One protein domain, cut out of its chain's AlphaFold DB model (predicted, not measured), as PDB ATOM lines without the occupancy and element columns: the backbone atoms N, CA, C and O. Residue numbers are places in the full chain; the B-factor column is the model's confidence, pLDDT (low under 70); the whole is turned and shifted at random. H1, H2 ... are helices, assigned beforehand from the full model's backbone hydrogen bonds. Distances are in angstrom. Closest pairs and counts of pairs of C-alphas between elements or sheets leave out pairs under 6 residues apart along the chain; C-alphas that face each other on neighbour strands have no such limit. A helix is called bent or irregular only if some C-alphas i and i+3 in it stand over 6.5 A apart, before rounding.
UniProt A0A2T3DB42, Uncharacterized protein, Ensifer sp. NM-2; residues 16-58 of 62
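What this domain is: This is residues 16 to 58 of the 62 residues of an uncharacterized protein of Ensifer sp. NM-2 (UniProt A0A2T3DB42). Two helices make an open V: H1, kinked along its length, runs to a tight turn, and H2 folds back from there, with H1b and H2 touching near the turn. The far parts of both legs, residues 16 to 27 and 50 to 58, stand free. The printed part has 43 residues with two named helices, H1 then H2, no named strand, and is all helix. It is only just loose, close to compact, with a radius of gyration of the C-alphas of 11.4 A, and its flat outline spans 34 by 25 by 12 A.

How they stand to each other: Start at Arg 16 and follow H1, residues 16 to 37, assigned as one helix by its hydrogen bonds but bent: C-alphas 23 and 26 are 7.5 A apart. Its arms, H1a at residues 16 to 23 and H1b at residues 26 to 37, stand at a steep tilt of 52 degrees. After a tight link of 4 residues comes H2, residues 42 to 57. H1b touches H2 with residues 32 to 36 alone, against residues 42 to 46 of H2; the closest C-alphas are those of Ala 32 and Val 45, 6.1 A apart. The two run opposite ways at a steep tilt of 51 degrees. H1a and H2 are apart. In H1a, H1b and H2 every O i to N i+4 pair is within hydrogen-bond range.

Where its parts are: Find C-alpha 16 at (101.424, 141.235, 159.604); from there H1a runs 10.5 A to C-alpha 23. H1b runs 16.3 A from C-alpha 26 to C-alpha 37 at (108.143, 172.449, 160.319). H2 runs 23.2 A from C-alpha 42 to C-alpha 57 at (87.743, 153.520, 157.875).

The domain as a whole: Look to Arg 16 and Gly 39 for the two C-alphas farthest apart, at 34.4 A. The printed part has no cut. The mean pLDDT of the printed part is 92.5, and residue 58 is under 70.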
ATOM      1  N   ARG A  16     101.764 140.507 160.836       89.31
ATOM      2  CA  ARG A  16     101.424 141.235 159.604       89.31
ATOM      3  C   ARG A  16     101.145 142.712 159.857       89.31
ATOM      4  O   ARG A  16     101.514 143.531 159.017       89.31
ATOM      5  N   ASP A  17     100.532 143.027 160.990       90.25
ATOM      6  CA  ASP A  17     100.227 144.403 161.370       90.25
ATOM      7  C   ASP A  17     101.509 145.169 161.706       90.25
ATOM      8  O   ASP A  17     101.696 146.283 161.220       90.25
ATOM      9  N   LEU A  18     102.448 144.532 162.413       91.69
ATOM     10  CA  LEU A  18     103.774 145.094 162.682       91.69
ATOM     11  C   LEU A  18     104.535 145.380 161.380       91.69
ATOM     12  O   LEU A  18     104.994 146.497 161.166       91.69
ATOM     13  N   HIS A  19     104.587 144.419 160.454       91.69
ATOM     14  CA  HIS A  19     105.232 144.629 159.154       91.69
ATOM     15  C   HIS A  19     104.570 145.740 158.326       91.69
ATOM     16  O   HIS A  19     105.234 146.391 157.519       91.69
ATOM     17  N   CYS A  20     103.257 145.935 158.477       91.88
ATOM     18  CA  CYS A  20     102.551 147.040 157.842       91.88
ATOM     19  C   CYS A  20     103.016 148.380 158.426       91.88
ATOM     20  O   CYS A  20     103.353 149.282 157.661       91.88
ATOM     21  N   GLN A  21     103.101 148.481 159.757       92.81
ATOM     22  CA  GLN A  21     103.590 149.673 160.458       92.81
ATOM     23  C   GLN A  21     105.023 150.024 160.039       92.81
ATOM     24  O   GLN A  21     105.271 151.146 159.603       92.81
ATOM     25  N   GLU A  22     105.942 149.057 160.062       93.12
ATOM     26  CA  GLU A  22     107.338 149.255 159.642       93.12
ATOM     27  C   GLU A  22     107.448 149.733 158.183       93.12
ATOM     28  O   GLU A  22     108.287 150.571 157.850       93.12
ATOM     29  N   ALA A  23     106.588 149.226 157.293       93.06
ATOM     30  CA  ALA A  23     106.606 149.600 155.880       93.06
ATOM     31  C   ALA A  23     106.162 151.051 155.625       93.06
ATOM     32  O   ALA A  23     106.553 151.623 154.601       93.06
ATOM     33  N   ILE A  24     105.351 151.634 156.516       93.00
ATOM     34  CA  ILE A  24     104.822 153.002 156.386       93.00
ATOM     35  C   ILE A  24     105.498 154.010 157.321       93.00
ATOM     36  O   ILE A  24     105.355 155.213 157.103       93.00
ATOM     37  N   GLU A  25     106.247 153.552 158.328       93.62
ATOM     38  CA  GLU A  25     106.804 154.385 159.400       93.62
ATOM     39  C   GLU A  25     107.616 155.577 158.872       93.62
ATOM     40  O   GLU A  25     107.397 156.712 159.291       93.62
ATOM     41  N   ALA A  26     108.511 155.350 157.910       91.50
ATOM     42  CA  ALA A  26     109.348 156.418 157.360       91.50
ATOM     43  C   ALA A  26     108.524 157.520 156.663       91.50
ATOM     44  O   ALA A  26     108.832 158.709 156.779       91.50
ATOM     45  N   GLU A  27     107.459 157.145 155.952       93.19
ATOM     46  CA  GLU A  27     106.560 158.106 155.302       93.19
ATOM     47  C   GLU A  27     105.687 158.833 156.327       93.19
ATOM     48  O   GLU A  27     105.485 160.045 156.227       93.19
ATOM     49  N   PHE A  28     105.226 158.112 157.352       92.38
ATOM     50  CA  PHE A  28     104.483 158.686 158.468       92.38
ATOM     51  C   PHE A  28     105.311 159.757 159.195       92.38
ATOM     52  O   PHE A  28     104.851 160.888 159.367       92.38
ATOM     53  N   GLN A  29     106.567 159.448 159.535       93.81
ATOM     54  CA  GLN A  29     107.500 160.397 160.154       93.81
ATOM     55  C   GLN A  29     107.764 161.606 159.244       93.81
ATOM     56  O   GLN A  29     107.724 162.744 159.705       93.81
ATOM     57  N   SER A  30     107.929 161.389 157.936       94.50
ATOM     58  CA  SER A  30     108.101 162.465 156.947       94.50
ATOM     59  C   SER A  30     106.901 163.422 156.877       94.50
ATOM     60  O   SER A  30     107.064 164.634 156.705       94.50
ATOM     61  N   ILE A  31     105.670 162.916 156.998       94.38
ATOM     62  CA  ILE A  31     104.469 163.763 157.098       94.38
ATOM     63  C   ILE A  31     104.487 164.544 158.412       94.38
ATOM     64  O   ILE A  31     104.290 165.762 158.398       94.38
ATOM     65  N   ALA A  32     104.762 163.860 159.524       94.31
ATOM     66  CA  ALA A  32     104.752 164.474 160.841       94.31
ATOM     67  C   ALA A  32     105.793 165.597 160.968       94.31
ATOM     68  O   ALA A  32     105.481 166.685 161.454       94.31
ATOM     69  N   ASP A  33     107.001 165.372 160.457       95.62
ATOM     70  CA  ASP A  33     108.066 166.369 160.460       95.62
ATOM     71  C   ASP A  33     107.722 167.564 159.569       95.62
ATOM     72  O   ASP A  33     107.931 168.704 159.977       95.62
ATOM     73  N   ARG A  34     107.129 167.355 158.386       96.94
ATOM     74  CA  ARG A  34     106.682 168.472 157.533       96.94
ATOM     75  C   ARG A  34     105.611 169.323 158.210       96.94
ATOM     76  O   ARG A  34     105.669 170.548 158.123       96.94
ATOM     77  N   ALA A  35     104.659 168.696 158.895       96.38
ATOM     78  CA  ALA A  35     103.630 169.416 159.636       96.38
ATOM     79  C   ALA A  35     104.221 170.175 160.838       96.38
ATOM     80  O   ALA A  35     103.856 171.327 161.076       96.38
ATOM     81  N   PHE A  36     105.197 169.577 161.527       94.06
ATOM     82  CA  PHE A  36     105.942 170.242 162.594       94.06
ATOM     83  C   PHE A  36     106.723 171.462 162.085       94.06
ATOM     84  O   PHE A  36     106.631 172.545 162.659       94.06
ATOM     85  N   GLN A  37     107.429 171.332 160.957       96.50
ATOM     86  CA  GLN A  37     108.143 172.449 160.319       96.50
ATOM     87  C   GLN A  37     107.200 173.556 159.821       96.50
ATOM     88  O   GLN A  37     107.604 174.711 159.722       96.50
ATOM     89  N   ALA A  38     105.934 173.230 159.551       97.31
ATOM     90  CA  ALA A  38     104.889 174.206 159.248       97.31
ATOM     91  C   ALA A  38     104.326 174.916 160.500       97.31
ATOM     92  O   ALA A  38     103.387 175.703 160.385       97.31
ATOM     93  N   GLY A  39     104.884 174.652 161.686       97.19
ATOM     94  CA  GLY A  39     104.525 175.312 162.943       97.19
ATOM     95  C   GLY A  39     103.459 174.591 163.766       97.19
ATOM     96  O   GLY A  39     102.997 175.152 164.758       97.19
ATOM     97  N   ARG A  40     103.058 173.370 163.389       96.06
ATOM     98  CA  ARG A  40     102.187 172.538 164.233       96.06
ATOM     99  C   ARG A  40     102.988 171.912 165.366       96.06
ATOM    100  O   ARG A  40     104.139 171.519 165.188       96.06
ATOM    101  N   SER A  41     102.376 171.771 166.532       96.06
ATOM    102  CA  SER A  41     102.940 170.949 167.601       96.06
ATOM    103  C   SER A  41     102.890 169.463 167.225       96.06
ATOM    104  O   SER A  41     102.055 169.029 166.433       96.06
ATOM    105  N   ARG A  42     103.774 168.647 167.815       91.50
ATOM    106  CA  ARG A  42     103.754 167.189 167.592       91.50
ATOM    107  C   ARG A  42     102.438 166.543 168.044       91.50
ATOM    108  O   ARG A  42     102.023 165.561 167.443       91.50
ATOM    109  N   GLU A  43     101.793 167.106 169.064       95.94
ATOM    110  CA  GLU A  43     100.495 166.651 169.567       95.94
ATOM    111  C   GLU A  43      99.376 166.895 168.548       95.94
ATOM    112  O   GLU A  43      98.686 165.951 168.179       95.94
ATOM    113  N   GLU A  44      99.254 168.117 168.011       96.19
ATOM    114  CA  GLU A  44      98.270 168.428 166.959       96.19
ATOM    115  C   GLU A  44      98.432 167.512 165.742       96.19
ATOM    116  O   GLU A  44      97.451 167.057 165.161       96.19
ATOM    117  N   VAL A  45      99.680 167.234 165.360       96.19
ATOM    118  CA  VAL A  45      99.995 166.350 164.236       96.19
ATOM    119  C   VAL A  45      99.572 164.911 164.523       96.19
ATOM    120  O   VAL A  45      98.960 164.284 163.661       96.19
ATOM    121  N   ALA A  46      99.871 164.387 165.713       94.38
ATOM    122  CA  ALA A  46      99.470 163.038 166.100       94.38
ATOM    123  C   ALA A  46      97.942 162.894 166.127       94.38
ATOM    124  O   ALA A  46      97.410 161.959 165.529       94.38
ATOM    125  N   THR A  47      97.241 163.848 166.746       95.69
ATOM    126  CA  THR A  47      95.772 163.879 166.793       95.69
ATOM    127  C   THR A  47      95.171 163.919 165.393       95.69
ATOM    128  O   THR A  47      94.344 163.074 165.064       95.69
ATOM    129  N   ALA A  48      95.646 164.819 164.528       95.19
ATOM    130  CA  ALA A  48      95.144 164.922 163.162       95.19
ATOM    131  C   ALA A  48      95.366 163.633 162.351       95.19
ATOM    132  O   ALA A  48      94.501 163.237 161.577       95.19
ATOM    133  N   LEU A  49      96.511 162.962 162.512       94.00
ATOM    134  CA  LEU A  49      96.789 161.709 161.804       94.00
ATOM    135  C   LEU A  49      95.892 160.555 162.280       94.00
ATOM    136  O   LEU A  49      95.470 159.758 161.446       94.00
ATOM    137  N   MET A  50      95.569 160.489 163.577       93.00
ATOM    138  CA  MET A  50      94.600 159.518 164.110       93.00
ATOM    139  C   MET A  50      93.192 159.779 163.562       93.00
ATOM    140  O   MET A  50      92.576 158.871 163.018       93.00
ATOM    141  N   GLU A  51      92.723 161.031 163.602       94.50
ATOM    142  CA  GLU A  51      91.404 161.407 163.069       94.50
ATOM    143  C   GLU A  51      91.276 161.128 161.564       94.50
ATOM    144  O   GLU A  51      90.223 160.706 161.088       94.50
ATOM    145  N   LEU A  52      92.345 161.351 160.792       93.62
ATOM    146  CA  LEU A  52      92.370 161.011 159.370       93.62
ATOM    147  C   LEU A  52      92.273 159.499 159.142       93.62
ATOM    148  O   LEU A  52      91.557 159.084 158.235       93.62
ATOM    149  N   ALA A  53      92.958 158.685 159.948       90.56
ATOM    150  CA  ALA A  53      92.869 157.231 159.849       90.56
ATOM    151  C   ALA A  53      91.451 156.726 160.174       90.56
ATOM    152  O   ALA A  53      90.899 155.939 159.405       90.56
ATOM    153  N   ASP A  54      90.835 157.244 161.240       89.50
ATOM    154  CA  ASP A  54      89.471 156.881 161.651       89.50
ATOM    155  C   ASP A  54      88.417 157.289 160.602       89.50
ATOM    156  O   ASP A  54      87.471 156.547 160.309       89.50
ATOM    157  N   ASN A  55      88.590 158.466 159.988       88.94
ATOM    158  CA  ASN A  55      87.692 158.974 158.949       88.94
ATOM    159  C   ASN A  55      87.765 158.191 157.630       88.94
ATOM    160  O   ASN A  55      86.794 158.200 156.875       88.94
ATOM    161  N   GLU A  56      88.897 157.557 157.319       85.12
ATOM    162  CA  GLU A  56      89.037 156.717 156.122       85.12
ATOM    163  C   GLU A  56      88.420 155.322 156.316       85.12
ATOM    164  O   GLU A  56      87.926 154.741 155.350       85.12
ATOM    165  N   ASP A  57      88.392 154.803 157.549       74.44
ATOM    166  CA  ASP A  57      87.743 153.520 157.875       74.44
ATOM    167  C   ASP A  57      86.209 153.647 157.972       74.44
ATOM    168  O   ASP A  57      85.460 152.693 157.742       74.44
ATOM    169  N   THR A  58      85.709 154.858 158.240       67.88
ATOM    170  CA  THR A  58      84.271 155.134 158.331       67.88
ATOM    171  C   THR A  58      83.706 155.570 156.969       67.88
ATOM    172  O   THR A  58      84.139 156.584 156.419       67.88
TER     173      THR A  58